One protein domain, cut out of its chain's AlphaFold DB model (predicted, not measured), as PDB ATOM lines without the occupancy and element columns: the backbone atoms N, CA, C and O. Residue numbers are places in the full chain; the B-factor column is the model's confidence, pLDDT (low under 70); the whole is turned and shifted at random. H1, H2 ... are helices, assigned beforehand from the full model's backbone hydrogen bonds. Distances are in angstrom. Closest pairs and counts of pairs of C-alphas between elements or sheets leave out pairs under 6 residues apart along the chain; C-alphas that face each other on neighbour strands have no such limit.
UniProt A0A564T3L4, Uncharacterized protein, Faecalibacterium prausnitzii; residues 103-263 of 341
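Overview. This is residues 103 to 263 of the 341 residues of an uncharacterized protein of Faecalibacterium prausnitzii (UniProt A0A564T3L4). A long helix, H3, runs along one side of the domain, and five of the other helices, H2, H1, H5, H7 and H8, follow one another in that order along the longest axis. H1 packs across the first half of H3, the end of H5 meets H3 farther along, short H4 and H6 pack on the last part of H3, and H7 covers H5 and folds back into H8. The printed part has 161 residues with eight named helices, H1 to H8 in that order along the chain, and no named strand; its class is all helix. The whole is compact, with a radius of gyration of the C-alphas of 15.8 A, and rounded, with spans of 45 by 39 by 28 A.

Arrangement. The hub is H3, residues 148 to 167, which touches four other helices. With residues 151 to 156 alone it touches residues 113 to 117 of H1, residues 109 to 122; the closest C-alphas are those of Leu 113 and Leu 152, 6.7 A apart. These two helices run opposite ways at a steep tilt of 69.9 degrees, only just short of about perpendicular. H2, residues 134 to 139, touches H1 at a shallow tilt of 22 degrees, the same way, with the C-alphas of Gln 111 and Glu 134 closest at 6.0 A. H5, residues 191 to 201, is about perpendicular to H3 at 88 degrees and touches residues 159 to 163 of it alone, the closest C-alphas being those of Phe 159 and Met 201, 6.8 A apart. H4, residues 177 to 181, touches residues 160 to 167 of H3 alone, with the C-alphas of Asn 164 and Ala 177 closest at 5.3 A. H6, residues 214 to 219, touches residues 162 to 166 of H3 alone at a steep tilt of 61 degrees, with the C-alphas of Lys 162 and Ile 215 closest at 6.8 A. H7, residues 228 to 242, touches H5 with 13 pairs of C-alphas within 8 A; those of Phe 196 and Gly 237 are closest, 4.6 A apart, and the helices run opposite ways at a steep tilt of 51 degrees. H7 and H8, residues 251 to 262, form a helical hairpin at a shallow tilt of 22 degrees, with the C-alphas of Ala 242 and Glu 251 closest at 5.4 A. H1 and H5 are close but not clearly touching, while H3 and H7 are only just apart, with their closest C-alphas 8.2 A apart. Helix packing is mostly crossed, only just: 2 of 6 touching pairs with a tilt are at a shallow one. Residues 107 to 108 pair antiparallel with residues 188 to 189. Every O i to N i+4 pair is within hydrogen-bond range in H1, H2, H3, H6 and H8, against 6 of 7 in H5, 9 of 11 in H7 and 0 of 1 in H4, where 2 of 2 O i to N i+3 pairs are within range.

Along the chain. H3 is 27.6 A from first to last C-alpha, from Val 148 at (-55.921, -24.105, 522.492) to Met 167 at (-39.794, -32.555, 543.253). H1 measures 19.8 A and begins at C-alpha 109, (-51.175, -22.154, 536.717). H5 is 15.0 A long, H7 21.7 A and H8 15.9 A, ending at C-alpha 262, (-27.385, -32.560, 545.311). H2, H4 and H6 have 6, 5 and 6 residues.

Size, cuts and confidence. The C-alphas farthest apart, those of Ser 139 and Gly 263, are 44.9 A apart. The printed part has no cut. The links from H1 to H2 and from H5 to H6 are long; the latter, residues 202 to 213, lies 9 to 21 A from the mean of the C-alphas. Mean pLDDT of the printed part is 82.0, with 23 residues under 70: residues 103 to 105, 131 to 132, 171 to 174, 183 to 185 and 202 to 212.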
ATOM      1  N   GLU A 103     -54.942  -9.103 543.236       51.94
ATOM      2  CA  GLU A 103     -54.429  -7.877 543.867       51.94
ATOM      3  C   GLU A 103     -52.993  -8.028 544.386       51.94
ATOM      4  O   GLU A 103     -52.207  -7.086 544.277       51.94
ATOM      5  N   LYS A 104     -52.624  -9.219 544.872       61.00
ATOM      6  CA  LYS A 104     -51.262  -9.558 545.322       61.00
ATOM      7  C   LYS A 104     -50.293  -9.931 544.189       61.00
ATOM      8  O   LYS A 104     -49.128 -10.196 544.468       61.00
ATOM      9  N   GLY A 105     -50.744  -9.926 542.930       67.81
ATOM     10  CA  GLY A 105     -49.901 -10.210 541.762       67.81
ATOM     11  C   GLY A 105     -49.597 -11.695 541.535       67.81
ATOM     12  O   GLY A 105     -48.616 -12.011 540.867       67.81
ATOM     13  N   TYR A 106     -50.409 -12.605 542.081       82.06
ATOM     14  CA  TYR A 106     -50.273 -14.035 541.803       82.06
ATOM     15  C   TYR A 106     -50.762 -14.385 540.397       82.06
ATOM     16  O   TYR A 106     -51.756 -13.851 539.904       82.06
ATOM     17  N   ILE A 107     -50.089 -15.355 539.787       86.50
ATOM     18  CA  ILE A 107     -50.375 -15.883 538.454       86.50
ATOM     19  C   ILE A 107     -51.011 -17.263 538.620       86.50
ATOM     20  O   ILE A 107     -50.522 -18.095 539.382       86.50
ATOM     21  N   THR A 108     -52.120 -17.529 537.934       86.88
ATOM     22  CA  THR A 108     -52.729 -18.866 537.958       86.88
ATOM     23  C   THR A 108     -51.858 -19.848 537.171       86.88
ATOM     24  O   THR A 108     -51.217 -19.467 536.189       86.88
ATOM     25  N   LEU A 109     -51.867 -21.139 537.532       89.12
ATOM     26  CA  LEU A 109     -51.175 -22.154 536.717       89.12
ATOM     27  C   LEU A 109     -51.642 -22.116 535.251       89.12
ATOM     28  O   LEU A 109     -50.834 -22.273 534.342       89.12
ATOM     29  N   ARG A 110     -52.930 -21.858 535.006       87.62
ATOM     30  CA  ARG A 110     -53.480 -21.730 533.651       87.62
ATOM     31  C   ARG A 110     -52.832 -20.583 532.876       87.62
ATOM     32  O   ARG A 110     -52.390 -20.795 531.750       87.62
ATOM     33  N   GLN A 111     -52.731 -19.404 533.486       87.06
ATOM     34  CA  GLN A 111     -52.076 -18.238 532.897       87.06
ATOM     35  C   GLN A 111     -50.579 -18.487 532.655       87.06
ATOM     36  O   GLN A 111     -50.059 -18.076 531.619       87.06
ATOM     37  N   PHE A 112     -49.893 -19.189 533.563       91.25
ATOM     38  CA  PHE A 112     -48.512 -19.636 533.354       91.25
ATOM     39  C   PHE A 112     -48.398 -20.537 532.113       91.25
ATOM     40  O   PHE A 112     -47.630 -20.231 531.203       91.25
ATOM     41  N   LEU A 113     -49.209 -21.595 532.023       91.31
ATOM     42  CA  LEU A 113     -49.176 -22.542 530.903       91.31
ATOM     43  C   LEU A 113     -49.538 -21.881 529.564       91.31
ATOM     44  O   LEU A 113     -48.902 -22.158 528.551       91.31
ATOM     45  N   LEU A 114     -50.512 -20.967 529.552       90.00
ATOM     46  CA  LEU A 114     -50.847 -20.163 528.373       90.00
ATOM     47  C   LEU A 114     -49.660 -19.335 527.883       90.00
ATOM     48  O   LEU A 114     -49.403 -19.264 526.683       90.00
ATOM     49  N   ASN A 115     -48.929 -18.722 528.808       90.25
ATOM     50  CA  ASN A 115     -47.753 -17.928 528.487       90.25
ATOM     51  C   ASN A 115     -46.605 -18.787 527.932       90.25
ATOM     52  O   ASN A 115     -45.956 -18.358 526.982       90.25
ATOM     53  N   ILE A 116     -46.404 -20.004 528.452       90.19
ATOM     54  CA  ILE A 116     -45.442 -20.969 527.891       90.19
ATOM     55  C   ILE A 116     -45.853 -21.402 526.476       90.19
ATOM     56  O   ILE A 116     -45.011 -21.430 525.582       90.19
ATOM     57  N   LEU A 117     -47.140 -21.684 526.228       88.81
ATOM     58  CA  LEU A 117     -47.625 -21.985 524.872       88.81
ATOM     59  C   LEU A 117     -47.404 -20.815 523.912       88.81
ATOM     60  O   LEU A 117     -46.903 -21.017 522.809       88.81
ATOM     61  N   ARG A 118     -47.747 -19.592 524.332       88.19
ATOM     62  CA  ARG A 118     -47.530 -18.392 523.517       88.19
ATOM     63  C   ARG A 118     -46.053 -18.218 523.186       88.19
ATOM     64  O   ARG A 118     -45.731 -17.896 522.047       88.19
ATOM     65  N   GLU A 119     -45.159 -18.425 524.148       88.31
ATOM     66  CA  GLU A 119     -43.716 -18.364 523.912       88.31
ATOM     67  C   GLU A 119     -43.274 -19.406 522.876       88.31
ATOM     68  O   GLU A 119     -42.607 -19.034 521.914       88.31
ATOM     69  N   ARG A 120     -43.709 -20.669 523.006       86.50
ATOM     70  CA  ARG A 120     -43.373 -21.746 522.053       86.50
ATOM     71  C   ARG A 120     -43.838 -21.443 520.623       86.50
ATOM     72  O   ARG A 120     -43.133 -21.769 519.676       86.50
ATOM     73  N   GLU A 121     -45.003 -20.820 520.453       85.94
ATOM     74  CA  GLU A 121     -45.563 -20.561 519.116       85.94
ATOM     75  C   GLU A 121     -45.135 -19.224 518.502       85.94
ATOM     76  O   GLU A 121     -45.044 -19.105 517.281       85.94
ATOM     77  N   THR A 122     -44.884 -18.202 519.323       84.56
ATOM     78  CA  THR A 122     -44.631 -16.830 518.842       84.56
ATOM     79  C   THR A 122     -43.217 -16.327 519.129       84.56
ATOM     80  O   THR A 122     -42.845 -15.256 518.652       84.56
ATOM     81  N   GLY A 123     -42.444 -17.041 519.950       82.69
ATOM     82  CA  GLY A 123     -41.142 -16.600 520.459       82.69
ATOM     83  C   GLY A 123     -41.212 -15.439 521.461       82.69
ATOM     84  O   GLY A 123     -40.177 -14.966 521.928       82.69
ATOM     85  N   LYS A 124     -42.409 -14.939 521.805       83.94
ATOM     86  CA  LYS A 124     -42.567 -13.832 522.757       83.94
ATOM     87  C   LYS A 124     -42.373 -14.316 524.189       83.94
ATOM     88  O   LYS A 124     -43.210 -15.045 524.723       83.94
ATOM     89  N   LEU A 125     -41.313 -13.824 524.827       82.50
ATOM     90  CA  LEU A 125     -41.027 -14.092 526.233       82.50
ATOM     91  C   LEU A 125     -42.167 -13.600 527.148       82.50
ATOM     92  O   LEU A 125     -42.728 -12.521 526.923       82.50
ATOM     93  N   PRO A 126     -42.526 -14.365 528.190       83.38
ATOM     94  CA  PRO A 126     -43.538 -13.969 529.153       83.38
ATOM     95  C   PRO A 126     -43.047 -12.829 530.044       83.38
ATOM     96  O   PRO A 126     -41.922 -12.837 530.533       83.38
ATOM     97  N   ASN A 127     -43.930 -11.863 530.295       83.06
ATOM     98  CA  ASN A 127     -43.738 -10.839 531.310       83.06
ATOM     99  C   ASN A 127     -44.690 -11.119 532.474       83.06
ATOM    100  O   ASN A 127     -45.876 -10.794 532.411       83.06
ATOM    101  N   TRP A 128     -44.172 -11.728 533.539       83.00
ATOM    102  CA  TRP A 128     -44.963 -12.150 534.699       83.00
ATOM    103  C   TRP A 128     -45.593 -10.981 535.473       83.00
ATOM    104  O   TRP A 128     -46.581 -11.172 536.177       83.00
ATOM    105  N   LYS A 129     -45.059  -9.761 535.329       72.62
ATOM    106  CA  LYS A 129     -45.577  -8.551 535.995       72.62
ATOM    107  C   LYS A 129     -46.709  -7.883 535.227       72.62
ATOM    108  O   LYS A 129     -47.434  -7.059 535.788       72.62
ATOM    109  N   GLU A 130     -46.842  -8.184 533.942       70.44
ATOM    110  CA  GLU A 130     -47.829  -7.544 533.091       70.44
ATOM    111  C   GLU A 130     -49.210  -8.163 533.312       70.44
ATOM    112  O   GLU A 130     -49.398  -9.377 533.242       70.44
ATOM    113  N   ARG A 131     -50.209  -7.309 533.558       67.38
ATOM    114  CA  ARG A 131     -51.605  -7.738 533.696       67.38
ATOM    115  C   ARG A 131     -52.208  -8.014 532.321       67.38
ATOM    116  O   ARG A 131     -53.002  -7.227 531.811       67.38
ATOM    117  N   ILE A 132     -51.825  -9.138 531.728       68.88
ATOM    118  CA  ILE A 132     -52.420  -9.650 530.495       68.88
ATOM    119  C   ILE A 132     -53.566 -10.592 530.870       68.88
ATOM    120  O   ILE A 132     -53.436 -11.414 531.772       68.88
ATOM    121  N   THR A 133     -54.707 -10.467 530.193       74.25
ATOM    122  CA  THR A 133     -55.842 -11.374 530.413       74.25
ATOM    123  C   THR A 133     -55.626 -12.704 529.691       74.25
ATOM    124  O   THR A 133     -55.091 -12.720 528.581       74.25
ATOM    125  N   GLU A 134     -56.117 -13.810 530.261       77.19
ATOM    126  CA  GLU A 134     -56.030 -15.145 529.640       77.19
ATOM    127  C   GLU A 134     -56.570 -15.146 528.198       77.19
ATOM    128  O   GLU A 134     -55.919 -15.672 527.302       77.19
ATOM    129  N   ARG A 135     -57.699 -14.466 527.942       77.56
ATOM    130  CA  ARG A 135     -58.287 -14.338 526.593       77.56
ATOM    131  C   ARG A 135     -57.369 -13.635 525.596       77.56
ATOM    132  O   ARG A 135     -57.371 -13.985 524.421       77.56
ATOM    133  N   SER A 136     -56.615 -12.634 526.050       81.31
ATOM    134  CA  SER A 136     -55.660 -11.928 525.194       81.31
ATOM    135  C   SER A 136     -54.532 -12.863 524.777       81.31
ATOM    136  O   SER A 136     -54.221 -12.941 523.595       81.31
ATOM    137  N   VAL A 137     -53.969 -13.621 525.725       80.50
ATOM    138  CA  VAL A 137     -52.906 -14.597 525.434       80.50
ATOM    139  C   VAL A 137     -53.424 -15.706 524.519       80.50
ATOM    140  O   VAL A 137     -52.769 -16.033 523.539       80.50
ATOM    141  N   GLU A 138     -54.622 -16.232 524.783       81.88
ATOM    142  CA  GLU A 138     -55.262 -17.250 523.941       81.88
ATOM    143  C   GLU A 138     -55.452 -16.806 522.494       81.88
ATOM    144  O   GLU A 138     -55.280 -17.616 521.589       81.88
ATOM    145  N   SER A 139     -55.792 -15.534 522.264       83.62
ATOM    146  CA  SER A 139     -55.995 -15.005 520.910       83.62
ATOM    147  C   SER A 139     -54.712 -14.924 520.074       83.62
ATOM    148  O   SER A 139     -54.795 -14.828 518.853       83.62
ATOM    149  N   GLU A 140     -53.542 -14.973 520.718       84.69
ATOM    150  CA  GLU A 140     -52.233 -14.986 520.053       84.69
ATOM    151  C   GLU A 140     -51.741 -16.407 519.725       84.69
ATOM    152  O   GLU A 140     -50.757 -16.549 519.003       84.69
ATOM    153  N   ILE A 141     -52.397 -17.446 520.253       83.88
ATOM    154  CA  ILE A 141     -52.024 -18.854 520.060       83.88
ATOM    155  C   ILE A 141     -52.741 -19.392 518.817       83.88
ATOM    156  O   ILE A 141     -53.958 -19.253 518.666       83.88
ATOM    157  N   SER A 142     -51.993 -20.039 517.927       81.38
ATOM    158  CA  SER A 142     -52.523 -20.663 516.721       81.38
ATOM    159  C   SER A 142     -53.462 -21.823 517.060       81.38
ATOM    160  O   SER A 142     -53.237 -22.609 517.984       81.38
ATOM    161  N   THR A 143     -54.513 -21.987 516.262       81.81
ATOM    162  CA  THR A 143     -55.383 -23.173 516.301       81.81
ATOM    163  C   THR A 143     -54.888 -24.309 515.402       81.81
ATOM    164  O   THR A 143     -55.502 -25.379 515.367       81.81
ATOM    165  N   ASP A 144     -53.780 -24.108 514.685       76.19
ATOM    166  CA  ASP A 144     -53.149 -25.145 513.873       76.19
ATOM    167  C   ASP A 144     -52.573 -26.236 514.785       76.19
ATOM    168  O   ASP A 144     -51.956 -25.953 515.814       76.19
ATOM    169  N   GLY A 145     -52.822 -27.504 514.452       70.75
ATOM    170  CA  GLY A 145     -52.456 -28.640 515.310       70.75
ATOM    171  C   GLY A 145     -53.404 -28.890 516.494       70.75
ATOM    172  O   GLY A 145     -53.153 -29.794 517.288       70.75
ATOM    173  N   GLY A 146     -54.510 -28.143 516.612       83.69
ATOM    174  CA  GLY A 146     -55.595 -28.415 517.561       83.69
ATOM    175  C   GLY A 146     -56.065 -27.185 518.340       83.69
ATOM    176  O   GLY A 146     -55.409 -26.148 518.379       83.69
ATOM    177  N   ALA A 147     -57.219 -27.310 519.005       85.44
ATOM    178  CA  ALA A 147     -57.763 -26.240 519.838       85.44
ATOM    179  C   ALA A 147     -56.822 -25.895 521.008       85.44
ATOM    180  O   ALA A 147     -56.243 -26.791 521.627       85.44
ATOM    181  N   VAL A 148     -56.757 -24.611 521.381       80.56
ATOM    182  CA  VAL A 148     -55.921 -24.105 522.492       80.56
ATOM    183  C   VAL A 148     -56.165 -24.880 523.792       80.56
ATOM    184  O   VAL A 148     -55.227 -25.218 524.506       80.56
ATOM    185  N   VAL A 149     -57.419 -25.255 524.071       82.31
ATOM    186  CA  VAL A 149     -57.785 -26.078 525.238       82.31
ATOM    187  C   VAL A 149     -57.102 -27.451 525.217       82.31
ATOM    188  O   VAL A 149     -56.651 -27.928 526.258       82.31
ATOM    189  N   SER A 150     -57.012 -28.093 524.052       81.38
ATOM    190  CA  SER A 150     -56.344 -29.390 523.909       81.38
ATOM    191  C   SER A 150     -54.832 -29.257 524.097       81.38
ATOM    192  O   SER A 150     -54.245 -30.054 524.827       81.38
ATOM    193  N   LYS A 151     -54.224 -28.211 523.518       86.06
ATOM    194  CA  LYS A 151     -52.798 -27.888 523.701       86.06
ATOM    195  C   LYS A 151     -52.464 -27.614 525.169       86.06
ATOM    196  O   LYS A 151     -51.500 -28.162 525.695       86.06
ATOM    197  N   LEU A 152     -53.311 -26.851 525.864       86.75
ATOM    198  CA  LEU A 152     -53.172 -26.588 527.300       86.75
ATOM    199  C   LEU A 152     -53.247 -27.858 528.142       86.75
ATOM    200  O   LEU A 152     -52.464 -28.002 529.074       86.75
ATOM    201  N   ARG A 153     -54.161 -28.784 527.827       86.56
ATOM    202  CA  ARG A 153     -54.232 -30.070 528.538       86.56
ATOM    203  C   ARG A 153     -52.950 -30.875 528.357       86.56
ATOM    204  O   ARG A 153     -52.429 -31.379 529.344       86.56
ATOM    205  N   ALA A 154     -52.438 -30.971 527.131       87.38
ATOM    206  CA  ALA A 154     -51.177 -31.661 526.859       87.38
ATOM    207  C   ALA A 154     -50.014 -31.028 527.640       87.38
ATOM    208  O   ALA A 154     -49.293 -31.735 528.343       87.38
ATOM    209  N   LEU A 155     -49.907 -29.696 527.617       90.25
ATOM    210  CA  LEU A 155     -48.884 -28.973 528.368       90.25
ATOM    211  C   LEU A 155     -49.045 -29.140 529.888       90.25
ATOM    212  O   LEU A 155     -48.058 -29.237 530.610       90.25
ATOM    213  N   GLN A 156     -50.276 -29.207 530.395       91.31
ATOM    214  CA  GLN A 156     -50.531 -29.461 531.811       91.31
ATOM    215  C   GLN A 156     -50.062 -30.862 532.229       91.31
ATOM    216  O   GLN A 156     -49.504 -31.010 533.318       91.31
ATOM    217  N   TYR A 157     -50.255 -31.879 531.383       89.94
ATOM    218  CA  TYR A 157     -49.711 -33.219 531.625       89.94
ATOM    219  C   TYR A 157     -48.179 -33.221 531.605       89.94
ATOM    220  O   TYR A 157     -47.570 -33.784 532.515       89.94
ATOM    221  N   GLU A 158     -47.565 -32.548 530.625       91.62
ATOM    222  CA  GLU A 158     -46.108 -32.371 530.541       91.62
ATOM    223  C   GLU A 158     -45.566 -31.718 531.820       91.62
ATOM    224  O   GLU A 158     -44.694 -32.280 532.485       91.62
ATOM    225  N   PHE A 159     -46.151 -30.583 532.217       92.94
ATOM    226  CA  PHE A 159     -45.789 -29.860 533.432       92.94
ATOM    227  C   PHE A 159     -45.908 -30.737 534.673       92.94
ATOM    228  O   PHE A 159     -44.973 -30.817 535.460       92.94
ATOM    229  N   THR A 160     -47.040 -31.422 534.839       91.75
ATOM    230  CA  THR A 160     -47.284 -32.278 536.007       91.75
ATOM    231  C   THR A 160     -46.240 -33.389 536.097       91.75
ATOM    232  O   THR A 160     -45.703 -33.647 537.173       91.75
ATOM    233  N   SER A 161     -45.919 -34.020 534.967       90.81
ATOM    234  CA  SER A 161     -44.903 -35.070 534.882       90.81
ATOM    235  C   SER A 161     -43.517 -34.541 535.260       90.81
ATOM    236  O   SER A 161     -42.899 -35.045 536.201       90.81
ATOM    237  N   LYS A 162     -43.061 -33.474 534.591       92.19
ATOM    238  CA  LYS A 162     -41.754 -32.848 534.833       92.19
ATOM    239  C   LYS A 162     -41.624 -32.332 536.268       92.19
ATOM    240  O   LYS A 162     -40.619 -32.592 536.921       92.19
ATOM    241  N   PHE A 163     -42.662 -31.686 536.794       93.38
ATOM    242  CA  PHE A 163     -42.684 -31.187 538.167       93.38
ATOM    243  C   PHE A 163     -42.535 -32.316 539.193       93.38
ATOM    244  O   PHE A 163     -41.735 -32.200 540.116       93.38
ATOM    245  N   ASN A 164     -43.251 -33.430 539.014       91.50
ATOM    246  CA  ASN A 164     -43.124 -34.586 539.906       91.50
ATOM    247  C   ASN A 164     -41.728 -35.228 539.831       91.50
ATOM    248  O   ASN A 164     -41.235 -35.717 540.840       91.50
ATOM    249  N   ILE A 165     -41.072 -35.206 538.668       91.19
ATOM    250  CA  ILE A 165     -39.683 -35.674 538.532       91.19
ATOM    251  C   ILE A 165     -38.733 -34.766 539.315       91.19
ATOM    252  O   ILE A 165     -37.910 -35.259 540.084       91.19
ATOM    253  N   VAL A 166     -38.861 -33.447 539.157       92.00
ATOM    254  CA  VAL A 166     -38.012 -32.472 539.855       92.00
ATOM    255  C   VAL A 166     -38.214 -32.568 541.367       92.00
ATOM    256  O   VAL A 166     -37.245 -32.720 542.109       92.00
ATOM    257  N   MET A 167     -39.463 -32.575 541.827       91.06
ATOM    258  CA  MET A 167     -39.794 -32.555 543.253       91.06
ATOM    259  C   MET A 167     -39.737 -33.917 543.949       91.06
ATOM    260  O   MET A 167     -39.684 -33.950 545.173       91.06
ATOM    261  N   GLY A 168     -39.722 -35.024 543.207       86.12
ATOM    262  CA  GLY A 168     -39.691 -36.364 543.787       86.12
ATOM    263  C   GLY A 168     -41.000 -36.760 544.477       86.12
ATOM    264  O   GLY A 168     -42.065 -36.185 544.241       86.12
ATOM    265  N   GLN A 169     -40.921 -37.794 545.312       79.62
ATOM    266  CA  GLN A 169     -42.045 -38.242 546.135       79.62
ATOM    267  C   GLN A 169     -42.138 -37.395 547.406       79.62
ATOM    268  O   GLN A 169     -41.125 -36.960 547.947       79.62
ATOM    269  N   MET A 170     -43.360 -37.134 547.869       81.88
ATOM    270  CA  MET A 170     -43.567 -36.364 549.095       81.88
ATOM    271  C   MET A 170     -43.367 -37.256 550.326       81.88
ATOM    272  O   MET A 170     -43.764 -38.423 550.292       81.88
ATOM    273  N   PRO A 171     -42.787 -36.731 551.421       64.31
ATOM    274  CA  PRO A 171     -42.666 -37.485 552.660       64.31
ATOM    275  C   PRO A 171     -44.060 -37.855 553.191       64.31
ATOM    276  O   PRO A 171     -44.988 -37.045 553.152       64.31
ATOM    277  N   ASP A 172     -44.193 -39.097 553.651       57.22
ATOM    278  CA  ASP A 172     -45.367 -39.645 554.342       57.22
ATOM    279  C   ASP A 172     -46.654 -39.828 553.512       57.22
ATOM    280  O   ASP A 172     -47.724 -40.072 554.077       57.22
ATOM    281  N   SER A 173     -46.593 -39.773 552.173       59.12
ATOM    282  CA  SER A 173     -47.753 -40.130 551.345       59.12
ATOM    283  C   SER A 173     -47.393 -40.579 549.922       59.12
ATOM    284  O   SER A 173     -46.514 -40.006 549.290       59.12
ATOM    285  N   ASP A 174     -48.162 -41.522 549.360       67.00
ATOM    286  CA  ASP A 174     -48.109 -41.902 547.931       67.00
ATOM    287  C   ASP A 174     -48.650 -40.797 546.992       67.00
ATOM    288  O   ASP A 174     -49.016 -41.044 545.838       67.00
ATOM    289  N   VAL A 175     -48.772 -39.557 547.478       74.38
ATOM    290  CA  VAL A 175     -49.401 -38.465 546.742       74.38
ATOM    291  C   VAL A 175     -48.351 -37.736 545.889       74.38
ATOM    292  O   VAL A 175     -47.290 -37.360 546.392       74.38
ATOM    293  N   PRO A 176     -48.634 -37.469 544.599       79.38
ATOM    294  CA  PRO A 176     -47.719 -36.732 543.733       79.38
ATOM    295  C   PRO A 176     -47.411 -35.322 544.252       79.38
ATOM    296  O   PRO A 176     -48.316 -34.617 544.717       79.38
ATOM    297  N   ALA A 177     -46.167 -34.868 544.065       86.50
ATOM    298  CA  ALA A 177     -45.705 -33.533 544.452       86.50
ATOM    299  C   ALA A 177     -46.589 -32.405 543.909       86.50
ATOM    300  O   ALA A 177     -46.827 -31.408 544.588       86.50
ATOM    301  N   TYR A 178     -47.136 -32.564 542.702       87.88
ATOM    302  CA  TYR A 178     -48.056 -31.603 542.094       87.88
ATOM    303  C   TYR A 178     -49.238 -31.232 543.010       87.88
ATOM    304  O   TYR A 178     -49.675 -30.083 543.028       87.88
ATOM    305  N   SER A 179     -49.729 -32.163 543.830       85.69
ATOM    306  CA  SER A 179     -50.830 -31.904 544.771       85.69
ATOM    307  C   SER A 179     -50.473 -30.912 545.892       85.69
ATOM    308  O   SER A 179     -51.369 -30.322 546.511       85.69
ATOM    309  N   TYR A 180     -49.177 -30.694 546.141       89.12
ATOM    310  CA  TYR A 180     -48.667 -29.735 547.119       89.12
ATOM    311  C   TYR A 180     -48.603 -28.313 546.552       89.12
ATOM    312  O   TYR A 180     -48.503 -27.358 547.320       89.12
ATOM    313  N   LEU A 181     -48.770 -28.123 545.238       87.94
ATOM    314  CA  LEU A 181     -48.855 -26.787 544.633       87.94
ATOM    315  C   LEU A 181     -50.143 -26.032 544.982       87.94
ATOM    316  O   LEU A 181     -50.224 -24.830 544.736       87.94
ATOM    317  N   SER A 182     -51.145 -26.701 545.564       81.25
ATOM    318  CA  SER A 182     -52.389 -26.059 545.992       81.25
ATOM    319  C   SER A 182     -52.783 -26.407 547.424       81.25
ATOM    320  O   SER A 182     -52.908 -27.577 547.797       81.25
ATOM    321  N   ARG A 183     -53.087 -25.370 548.213       67.38
ATOM    322  CA  ARG A 183     -53.783 -25.471 549.508       67.38
ATOM    323  C   ARG A 183     -55.316 -25.476 549.420       67.38
ATOM    324  O   ARG A 183     -55.954 -25.694 550.444       67.38
ATOM    325  N   GLY A 184     -55.918 -25.264 548.247       56.44
ATOM    326  CA  GLY A 184     -57.361 -24.985 548.148       56.44
ATOM    327  C   GLY A 184     -57.973 -25.126 546.754       56.44
ATOM    328  O   GLY A 184     -58.844 -24.345 546.391       56.44
ATOM    329  N   GLY A 185     -57.503 -26.085 545.953       68.94
ATOM    330  CA  GLY A 185     -58.008 -26.374 544.606       68.94
ATOM    331  C   GLY A 185     -57.254 -25.631 543.502       68.94
ATOM    332  O   GLY A 185     -56.643 -26.266 542.646       68.94
ATOM    333  N   TYR A 186     -57.237 -24.298 543.537       75.19
ATOM    334  CA  TYR A 186     -56.506 -23.495 542.549       75.19
ATOM    335  C   TYR A 186     -55.017 -23.368 542.892       75.19
ATOM    336  O   TYR A 186     -54.634 -23.330 544.065       75.19
ATOM    337  N   ILE A 187     -54.172 -23.309 541.861       85.31
ATOM    338  CA  ILE A 187     -52.721 -23.130 541.986       85.31
ATOM    339  C   ILE A 187     -52.385 -21.676 541.654       85.31
ATOM    340  O   ILE A 187     -52.640 -21.219 540.536       85.31
ATOM    341  N   TYR A 188     -51.804 -20.980 542.632       87.56
ATOM    342  CA  TYR A 188     -51.403 -19.577 542.548       87.56
ATOM    343  C   TYR A 188     -49.891 -19.456 542.720       87.56
ATOM    344  O   TYR A 188     -49.332 -19.914 543.718       87.56
ATOM    345  N   LEU A 189     -49.247 -18.824 541.748       89.69
ATOM    346  CA  LEU A 189     -47.802 -18.791 541.568       89.69
ATOM    347  C   LEU A 189     -47.271 -17.372 541.724       89.69
ATOM    348  O   LEU A 189     -47.904 -16.414 541.279       89.69
ATOM    349  N   THR A 190     -46.108 -17.236 542.349       90.06
ATOM    350  CA  THR A 190     -45.329 -15.993 542.308       90.06
ATOM    351  C   THR A 190     -44.514 -15.922 541.013       90.06
ATOM    352  O   THR A 190     -44.371 -16.916 540.297       90.06
ATOM    353  N   GLU A 191     -43.933 -14.756 540.724       89.00
ATOM    354  CA  GLU A 191     -42.962 -14.582 539.632       89.00
ATOM    355  C   GLU A 191     -41.798 -15.579 539.742       89.00
ATOM    356  O   GLU A 191     -41.486 -16.269 538.777       89.00
ATOM    357  N   GLN A 192     -41.226 -15.739 540.940       89.88
ATOM    358  CA  GLN A 192     -40.134 -16.689 541.191       89.88
ATOM    359  C   GLN A 192     -40.556 -18.141 540.937       89.88
ATOM    360  O   GLN A 192     -39.782 -18.912 540.375       89.88
ATOM    361  N   ASN A 193     -41.794 -18.513 541.292       93.56
ATOM    362  CA  ASN A 193     -42.303 -19.845 540.965       93.56
ATOM    363  C   ASN A 193     -42.421 -20.035 539.444       93.56
ATOM    364  O   ASN A 193     -42.099 -21.106 538.943       93.56
ATOM    365  N   CYS A 194     -42.866 -19.009 538.709       92.12
ATOM    366  CA  CYS A 194     -42.986 -19.077 537.251       92.12
ATOM    367  C   CYS A 194     -41.617 -19.220 536.574       92.12
ATOM    368  O   CYS A 194     -41.477 -20.058 535.687       92.12
ATOM    369  N   GLU A 195     -40.608 -18.464 537.014       90.56
ATOM    370  CA  GLU A 195     -39.228 -18.595 536.519       90.56
ATOM    371  C   GLU A 195     -38.653 -19.986 536.799       90.56
ATOM    372  O   GLU A 195     -38.124 -20.642 535.901       90.56
ATOM    373  N   PHE A 196     -38.844 -20.491 538.020       93.31
ATOM    374  CA  PHE A 196     -38.442 -21.850 538.369       93.31
ATOM    375  C   PHE A 196     -39.116 -22.898 537.481       93.31
ATOM    376  O   PHE A 196     -38.462 -23.806 536.975       93.31
ATOM    377  N   PHE A 197     -40.423 -22.779 537.253       94.12
ATOM    378  CA  PHE A 197     -41.148 -23.731 536.415       94.12
ATOM    379  C   PHE A 197     -40.736 -23.655 534.955       94.12
ATOM    380  O   PHE A 197     -40.642 -24.682 534.283       94.12
ATOM    381  N   LYS A 198     -40.454 -22.451 534.460       89.88
ATOM    382  CA  LYS A 198     -39.948 -22.255 533.107       89.88
ATOM    383  C   LYS A 198     -38.619 -22.984 532.894       89.88
ATOM    384  O   LYS A 198     -38.437 -23.563 531.826       89.88
ATOM    385  N   LEU A 199     -37.754 -23.032 533.911       88.25
ATOM    386  CA  LEU A 199     -36.431 -23.659 533.846       88.25
ATOM    387  C   LEU A 199     -36.467 -25.104 533.319       88.25
ATOM    388  O   LEU A 199     -35.647 -25.462 532.484       88.25
ATOM    389  N   PHE A 200     -37.428 -25.924 533.756       86.12
ATOM    390  CA  PHE A 200     -37.565 -27.316 533.294       86.12
ATOM    391  C   PHE A 200     -38.657 -27.510 532.226       86.12
ATOM    392  O   PHE A 200     -38.731 -28.565 531.595       86.12
ATOM    393  N   MET A 201     -39.502 -26.505 531.989       85.88
ATOM    394  CA  MET A 201     -40.484 -26.511 530.895       85.88
ATOM    395  C   MET A 201     -39.894 -26.070 529.549       85.88
ATOM    396  O   MET A 201     -40.483 -26.378 528.512       85.88
ATOM    397  N   GLY A 202     -38.771 -25.348 529.561       67.06
ATOM    398  CA  GLY A 202     -38.102 -24.819 528.369       67.06
ATOM    399  C   GLY A 202     -37.143 -25.784 527.669       67.06
ATOM    400  O   GLY A 202     -36.751 -25.498 526.545       67.06
ATOM    401  N   ASN A 203     -36.791 -26.912 528.295       55.94
ATOM    402  CA  ASN A 203     -35.845 -27.864 527.717       55.94
ATOM    403  C   ASN A 203     -36.615 -29.018 527.073       55.94
ATOM    404  O   ASN A 203     -37.289 -29.810 527.750       55.94
ATOM    405  N   ASP A 204     -36.568 -29.024 525.743       51.72
ATOM    406  CA  ASP A 204     -37.015 -30.121 524.901       51.72
ATOM    407  C   ASP A 204     -36.133 -31.345 525.164       51.72
ATOM    408  O   ASP A 204     -34.934 -31.228 525.427       51.72
ATOM    409  N   GLU A 205     -36.736 -32.529 525.075       45.62
ATOM    410  CA  GLU A 205     -36.059 -33.829 525.205       45.62
ATOM    411  C   GLU A 205     -34.946 -34.035 524.142       45.62
ATOM    412  O   GLU A 205     -34.207 -35.011 524.214       45.62
ATOM    413  N   ASP A 206     -34.789 -33.078 523.214       45.00
ATOM    414  CA  ASP A 206     -33.819 -33.024 522.115       45.00
ATOM    415  C   ASP A 206     -32.645 -32.044 522.358       45.00
ATOM    416  O   ASP A 206     -31.934 -31.668 521.423       45.00
ATOM    417  N   CYS A 207     -32.421 -31.575 523.593       46.44
ATOM    418  CA  CYS A 207     -31.284 -30.698 523.881       46.44
ATOM    419  C   CYS A 207     -29.950 -31.446 523.699       46.44
ATOM    420  O   CYS A 207     -29.602 -32.321 524.488       46.44
ATOM    421  N   GLU A 208     -29.154 -31.055 522.695       48.81
ATOM    422  CA  GLU A 208     -27.797 -31.586 522.468       48.81
ATOM    423  C   GLU A 208     -26.820 -31.275 523.627       48.81
ATOM    424  O   GLU A 208     -25.719 -31.827 523.686       48.81
ATOM    425  N   HIS A 209     -27.206 -30.406 524.569       53.44
ATOM    426  CA  HIS A 209     -26.370 -29.944 525.673       53.44
ATOM    427  C   HIS A 209     -26.887 -30.460 527.026       53.44
ATOM    428  O   HIS A 209     -27.803 -29.893 527.621       53.44
ATOM    429  N   ILE A 210     -26.226 -31.506 527.544       55.75
ATOM    430  CA  ILE A 210     -26.508 -32.153 528.844       55.75
ATOM    431  C   ILE A 210     -26.595 -31.136 529.999       55.75
ATOM    432  O   ILE A 210     -27.398 -31.310 530.910       55.75
ATOM    433  N   GLU A 211     -25.838 -30.034 529.923       55.59
ATOM    434  CA  GLU A 211     -25.788 -28.962 530.931       55.59
ATOM    435  C   GLU A 211     -27.159 -28.338 531.254       55.59
ATOM    436  O   GLU A 211     -27.339 -27.784 532.341       55.59
ATOM    437  N   TYR A 212     -28.132 -28.450 530.340       64.69
ATOM    438  CA  TYR A 212     -29.491 -27.930 530.506       64.69
ATOM    439  C   TYR A 212     -30.559 -29.035 530.588       64.69
ATOM    440  O   TYR A 212     -31.711 -28.739 530.907       64.69
ATOM    441  N   ASP A 213     -30.229 -30.315 530.395       79.50
ATOM    442  CA  ASP A 213     -31.206 -31.409 530.499       79.50
ATOM    443  C   ASP A 213     -31.474 -31.810 531.961       79.50
ATOM    444  O   ASP A 213     -31.086 -32.871 532.450       79.50
ATOM    445  N   ILE A 214     -32.175 -30.937 532.683       87.31
ATOM    446  CA  ILE A 214     -32.529 -31.135 534.095       87.31
ATOM    447  C   ILE A 214     -33.322 -32.433 534.285       87.31
ATOM    448  O   ILE A 214     -33.064 -33.195 535.217       87.31
ATOM    449  N   ILE A 215     -34.294 -32.699 533.409       89.69
ATOM    450  CA  ILE A 215     -35.193 -33.847 533.550       89.69
ATOM    451  C   ILE A 215     -34.446 -35.157 533.290       89.69
ATOM    452  O   ILE A 215     -34.603 -36.103 534.072       89.69
ATOM    453  N   GLY A 216     -33.627 -35.226 532.241       85.12
ATOM    454  CA  GLY A 216     -32.813 -36.398 531.942       85.12
ATOM    455  C   GLY A 216     -31.711 -36.627 532.970       85.12
ATOM    456  O   GLY A 216     -31.532 -37.773 533.396       85.12
ATOM    457  N   CYS A 217     -31.059 -35.572 533.469       87.00
ATOM    458  CA  CYS A 217     -30.061 -35.679 534.538       87.00
ATOM    459  C   CYS A 217     -30.668 -36.235 535.833       87.00
ATOM    460  O   CYS A 217     -30.100 -37.148 536.434       87.00
ATOM    461  N   ILE A 218     -31.855 -35.766 536.240       87.81
ATOM    462  CA  ILE A 218     -32.544 -36.287 537.432       87.81
ATOM    463  C   ILE A 218     -32.962 -37.749 537.233       87.81
ATOM    464  O   ILE A 218     -32.696 -38.584 538.100       87.81
ATOM    465  N   LYS A 219     -33.571 -38.097 536.090       86.88
ATOM    466  CA  LYS A 219     -33.971 -39.486 535.782       86.88
ATOM    467  C   LYS A 219     -32.777 -40.442 535.752       86.88
ATOM    468  O   LYS A 219     -32.889 -41.573 536.222       86.88
ATOM    469  N   SER A 220     -31.649 -39.981 535.218       84.31
ATOM    470  CA  SER A 220     -30.426 -40.774 535.055       84.31
ATOM    471  C   SER A 220     -29.521 -40.759 536.287       84.31
ATOM    472  O   SER A 220     -28.481 -41.412 536.261       84.31
ATOM    473  N   LYS A 221     -29.909 -40.048 537.359       83.81
ATOM    474  CA  LYS A 221     -29.107 -39.852 538.580       83.81
ATOM    475  C   LYS A 221     -27.715 -39.267 538.298       83.81
ATOM    476  O   LYS A 221     -26.742 -39.700 538.897       83.81
ATOM    477  N   LYS A 222     -27.659 -38.310 537.371       83.81
ATOM    478  CA  LYS A 222     -26.457 -37.602 536.902       83.81
ATOM    479  C   LYS A 222     -26.560 -36.097 537.158       83.81
ATOM    480  O   LYS A 222     -26.166 -35.270 536.347       83.81
ATOM    481  N   VAL A 223     -27.193 -35.717 538.266       82.88
ATOM    482  CA  VAL A 223     -27.479 -34.311 538.600       82.88
ATOM    483  C   VAL A 223     -26.182 -33.516 538.806       82.88
ATOM    484  O   VAL A 223     -26.150 -32.303 538.613       82.88
ATOM    485  N   GLU A 224     -25.090 -34.193 539.149       80.38
ATOM    486  CA  GLU A 224     -23.736 -33.656 539.217       80.38
ATOM    487  C   GLU A 224     -23.208 -33.124 537.878       80.38
ATOM    488  O   GLU A 224     -22.400 -32.196 537.915       80.38
ATOM    489  N   GLU A 225     -23.697 -33.631 536.739       82.12
ATOM    490  CA  GLU A 225     -23.309 -33.197 535.384       82.12
ATOM    491  C   GLU A 225     -23.966 -31.860 534.978       82.12
ATOM    492  O   GLU A 225     -23.538 -31.242 534.005       82.12
ATOM    493  N   LEU A 226     -24.970 -31.377 535.727       82.25
ATOM    494  CA  LEU A 226     -25.574 -30.062 535.488       82.25
ATOM    495  C   LEU A 226     -24.598 -28.925 535.820       82.25
ATOM    496  O   LEU A 226     -23.847 -28.996 536.799       82.25
ATOM    497  N   ASP A 227     -24.674 -27.832 535.062       82.44
ATOM    498  CA  ASP A 227     -23.924 -26.610 535.357       82.44
ATOM    499  C   ASP A 227     -24.292 -26.056 536.747       82.44
ATOM    500  O   ASP A 227     -25.458 -26.069 537.152       82.44
ATOM    501  N   GLU A 228     -23.306 -25.559 537.502       82.00
ATOM    502  CA  GLU A 228     -23.537 -25.070 538.871       82.00
ATOM    503  C   GLU A 228     -24.548 -23.913 538.915       82.00
ATOM    504  O   GLU A 228     -25.358 -23.856 539.841       82.00
ATOM    505  N   ARG A 229     -24.609 -23.058 537.882       82.69
ATOM    506  CA  ARG A 229     -25.630 -22.002 537.798       82.69
ATOM    507  C   ARG A 229     -27.030 -22.600 537.711       82.69
ATOM    508  O   ARG A 229     -27.949 -22.092 538.347       82.69
ATOM    509  N   VAL A 230     -27.204 -23.675 536.941       85.56
ATOM    510  CA  VAL A 230     -28.492 -24.375 536.814       85.56
ATOM    511  C   VAL A 230     -28.866 -25.029 538.142       85.56
ATOM    512  O   VAL A 230     -30.014 -24.920 538.576       85.56
ATOM    513  N   LYS A 231     -27.903 -25.642 538.841       87.12
ATOM    514  CA  LYS A 231     -28.124 -26.197 540.186       87.12
ATOM    515  C   LYS A 231     -28.578 -25.121 541.172       87.12
ATOM    516  O   LYS A 231     -29.512 -25.360 541.935       87.12
ATOM    517  N   ASP A 232     -27.967 -23.941 541.145       85.44
ATOM    518  CA  ASP A 232     -28.352 -22.825 542.013       85.44
ATOM    519  C   ASP A 232     -29.745 -22.280 541.675       85.44
ATOM    520  O   ASP A 232     -30.556 -22.087 542.581       85.44
ATOM    521  N   GLN A 233     -30.090 -22.162 540.390       87.44
ATOM    522  CA  GLN A 233     -31.444 -21.795 539.959       87.44
ATOM    523  C   GLN A 233     -32.502 -22.815 540.412       87.44
ATOM    524  O   GLN A 233     -33.604 -22.425 540.806       87.44
ATOM    525  N   ILE A 234     -32.178 -24.114 540.401       90.62
ATOM    526  CA  ILE A 234     -33.059 -25.160 540.941       90.62
ATOM    527  C   ILE A 234     -33.238 -24.975 542.451       90.62
ATOM    528  O   ILE A 234     -34.375 -24.972 542.920       90.62
ATOM    529  N   LYS A 235     -32.153 -24.778 543.215       90.56
ATOM    530  CA  LYS A 235     -32.221 -24.554 544.672       90.56
ATOM    531  C   LYS A 235     -33.092 -23.344 545.009       90.56
ATOM    532  O   LYS A 235     -34.049 -23.475 545.770       90.56
ATOM    533  N   GLU A 236     -32.794 -22.187 544.420       89.19
ATOM    534  CA  GLU A 236     -33.555 -20.948 544.631       89.19
ATOM    535  C   GLU A 236     -35.028 -21.122 544.246       89.19
ATOM    536  O   GLU A 236     -35.935 -20.736 544.991       89.19
ATOM    537  N   GLY A 237     -35.275 -21.766 543.105       91.88
ATOM    538  CA  GLY A 237     -36.614 -22.046 542.618       91.88
ATOM    539  C   GLY A 237     -37.420 -22.951 543.550       91.88
ATOM    540  O   GLY A 237     -38.585 -22.656 543.829       91.88
ATOM    541  N   MET A 238     -36.809 -23.995 544.108       93.94
ATOM    542  CA  MET A 238     -37.463 -24.882 545.070       93.94
ATOM    543  C   MET A 238     -37.759 -24.167 546.396       93.94
ATOM    544  O   MET A 238     -38.882 -24.264 546.892       93.94
ATOM    545  N   TYR A 239     -36.829 -23.367 546.930       91.00
ATOM    546  CA  TYR A 239     -37.100 -22.551 548.123       91.00
ATOM    547  C   TYR A 239     -38.204 -21.511 547.887       91.00
ATOM    548  O   TYR A 239     -39.003 -21.235 548.784       91.00
ATOM    549  N   SER A 240     -38.337 -20.985 546.664       93.31
ATOM    550  CA  SER A 240     -39.441 -20.082 546.317       93.31
ATOM    551  C   SER A 240     -40.827 -20.729 546.476       93.31
ATOM    552  O   SER A 240     -41.813 -20.017 546.686       93.31
ATOM    553  N   LEU A 241     -40.931 -22.064 546.399       93.19
ATOM    554  CA  LEU A 241     -42.183 -22.784 546.649       93.19
ATOM    555  C   LEU A 241     -42.559 -22.757 548.127       93.19
ATOM    556  O   LEU A 241     -43.715 -22.470 548.436       93.19
ATOM    557  N   ALA A 242     -41.594 -22.992 549.021       87.94
ATOM    558  CA  ALA A 242     -41.806 -22.917 550.468       87.94
ATOM    559  C   ALA A 242     -42.143 -21.490 550.929       87.94
ATOM    560  O   ALA A 242     -42.994 -21.285 551.793       87.94
ATOM    561  N   ASN A 243     -41.553 -20.487 550.275       85.44
ATOM    562  CA  ASN A 243     -41.854 -19.077 550.527       85.44
ATOM    563  C   ASN A 243     -43.228 -18.633 549.993       85.44
ATOM    564  O   ASN A 243     -43.692 -17.539 550.323       85.44
ATOM    565  N   ASN A 244     -43.902 -19.449 549.174       86.50
ATOM    566  CA  ASN A 244     -45.242 -19.145 548.689       86.50
ATOM    567  C   ASN A 244     -46.311 -19.716 549.649       86.50
ATOM    568  O   ASN A 244     -46.557 -20.924 549.649       86.50
ATOM    569  N   PRO A 245     -47.058 -18.864 550.385       82.94
ATOM    570  CA  PRO A 245     -48.031 -19.308 551.389       82.94
ATOM    571  C   PRO A 245     -49.241 -20.064 550.813       82.94
ATOM    572  O   PRO A 245     -50.034 -20.630 551.577       82.94
ATOM    573  N   ARG A 246     -49.425 -20.050 549.484       83.62
ATOM    574  CA  ARG A 246     -50.497 -20.766 548.773       83.62
ATOM    575  C   ARG A 246     -50.124 -22.212 548.423       83.62
ATOM    576  O   ARG A 246     -51.026 -22.980 548.076       83.62
ATOM    577  N   THR A 247     -48.852 -22.595 548.554       86.12
ATOM    578  CA  THR A 247     -48.405 -23.989 548.411       86.12
ATOM    579  C   THR A 247     -48.384 -24.696 549.768       86.12
ATOM    580  O   THR A 247     -48.478 -24.067 550.824       86.12
ATOM    581  N   LYS A 248     -48.310 -26.026 549.754       89.19
ATOM    582  CA  LYS A 248     -48.119 -26.878 550.936       89.19
ATOM    583  C   LYS A 248     -46.648 -27.227 551.180       89.19
ATOM    584  O   LYS A 248     -46.382 -28.007 552.084       89.19
ATOM    585  N   PHE A 249     -45.719 -26.709 550.377       88.44
ATOM    586  CA  PHE A 249     -44.304 -27.001 550.565       88.44
ATOM    587  C   PHE A 249     -43.799 -26.305 551.823       88.44
ATOM    588  O   PHE A 249     -43.944 -25.096 551.979       88.44
ATOM    589  N   GLU A 250     -43.221 -27.089 552.720       87.25
ATOM    590  CA  GLU A 250     -42.482 -26.592 553.873       87.25
ATOM    591  C   GLU A 250     -40.991 -26.628 553.557       87.25
ATOM    592  O   GLU A 250     -40.542 -27.450 552.756       87.25
ATOM    593  N   GLU A 251     -40.216 -25.759 554.202       84.19
ATOM    594  CA  GLU A 251     -38.763 -25.683 554.013       84.19
ATOM    595  C   GLU A 251     -38.095 -27.048 554.216       84.19
ATOM    596  O   GLU A 251     -37.316 -27.472 553.372       84.19
ATOM    597  N   SER A 252     -38.525 -27.814 555.223       82.38
ATOM    598  CA  SER A 252     -38.004 -29.164 555.476       82.38
ATOM    599  C   SER A 252     -38.245 -30.161 554.329       82.38
ATOM    600  O   SER A 252     -37.411 -31.028 554.077       82.38
ATOM    601  N   ILE A 253     -39.359 -30.038 553.590       88.50
ATOM    602  CA  ILE A 253     -39.634 -30.868 552.402       88.50
ATOM    603  C   ILE A 253     -38.662 -30.492 551.280       88.50
ATOM    604  O   ILE A 253     -38.141 -31.368 550.587       88.50
ATOM    605  N   ILE A 254     -38.408 -29.192 551.113       89.94
ATOM    606  CA  ILE A 254     -37.461 -28.679 550.121       89.94
ATOM    607  C   ILE A 254     -36.034 -29.116 550.457       89.94
ATOM    608  O   ILE A 254     -35.352 -29.643 549.583       89.94
ATOM    609  N   GLU A 255     -35.596 -28.969 551.706       84.62
ATOM    610  CA  GLU A 255     -34.262 -29.369 552.170       84.62
ATOM    611  C   GLU A 255     -33.999 -30.863 551.964       84.62
ATOM    612  O   GLU A 255     -32.949 -31.241 551.436       84.62
ATOM    613  N   ASN A 256     -34.970 -31.716 552.311       85.12
ATOM    614  CA  ASN A 256     -34.878 -33.155 552.071       85.12
ATOM    615  C   ASN A 256     -34.693 -33.445 550.580       85.12
ATOM    616  O   ASN A 256     -33.771 -34.163 550.192       85.12
ATOM    617  N   ARG A 257     -35.514 -32.827 549.724       89.62
ATOM    618  CA  ARG A 257     -35.426 -33.051 548.282       89.62
ATOM    619  C   ARG A 257     -34.127 -32.514 547.678       89.62
ATOM    620  O   ARG A 257     -33.542 -33.156 546.810       89.62
ATOM    621  N   LEU A 258     -33.651 -31.357 548.125       88.81
ATOM    622  CA  LEU A 258     -32.368 -30.807 547.687       88.81
ATOM    623  C   LEU A 258     -31.200 -31.693 548.122       88.81
ATOM    624  O   LEU A 258     -30.259 -31.873 547.353       88.81
ATOM    625  N   THR A 259     -31.291 -32.296 549.306       83.69
ATOM    626  CA  THR A 259     -30.317 -33.277 549.791       83.69
ATOM    627  C   THR A 259     -30.322 -34.540 548.929       83.69
ATOM    628  O   THR A 259     -29.256 -35.041 548.588       83.69
ATOM    629  N   GLU A 260     -31.490 -35.033 548.510       85.19
ATOM    630  CA  GLU A 260     -31.585 -36.161 547.570       85.19
ATOM    631  C   GLU A 260     -30.972 -35.845 546.199       85.19
ATOM    632  O   GLU A 260     -30.342 -36.710 545.593       85.19
ATOM    633  N   LEU A 261     -31.174 -34.624 545.694       87.75
ATOM    634  CA  LEU A 261     -30.715 -34.216 544.364       87.75
ATOM    635  C   LEU A 261     -29.225 -33.866 544.320       87.75
ATOM    636  O   LEU A 261     -28.549 -34.192 543.348       87.75
ATOM    637  N   PHE A 262     -28.718 -33.169 545.337       83.44
ATOM    638  CA  PHE A 262     -27.385 -32.560 545.311       83.44
ATOM    639  C   PHE A 262     -26.449 -33.055 546.418       83.44
ATOM    640  O   PHE A 262     -25.280 -32.654 546.428       83.44
ATOM    641  N   GLY A 263     -26.937 -33.908 547.323       71.44
ATOM    642  CA  GLY A 263     -26.257 -34.281 548.561       71.44
ATOM    643  C   GLY A 263     -26.342 -33.185 549.627       71.44
ATOM    644  O   GLY A 263     -26.756 -32.054 549.367       71.44
TER     645      GLY A 263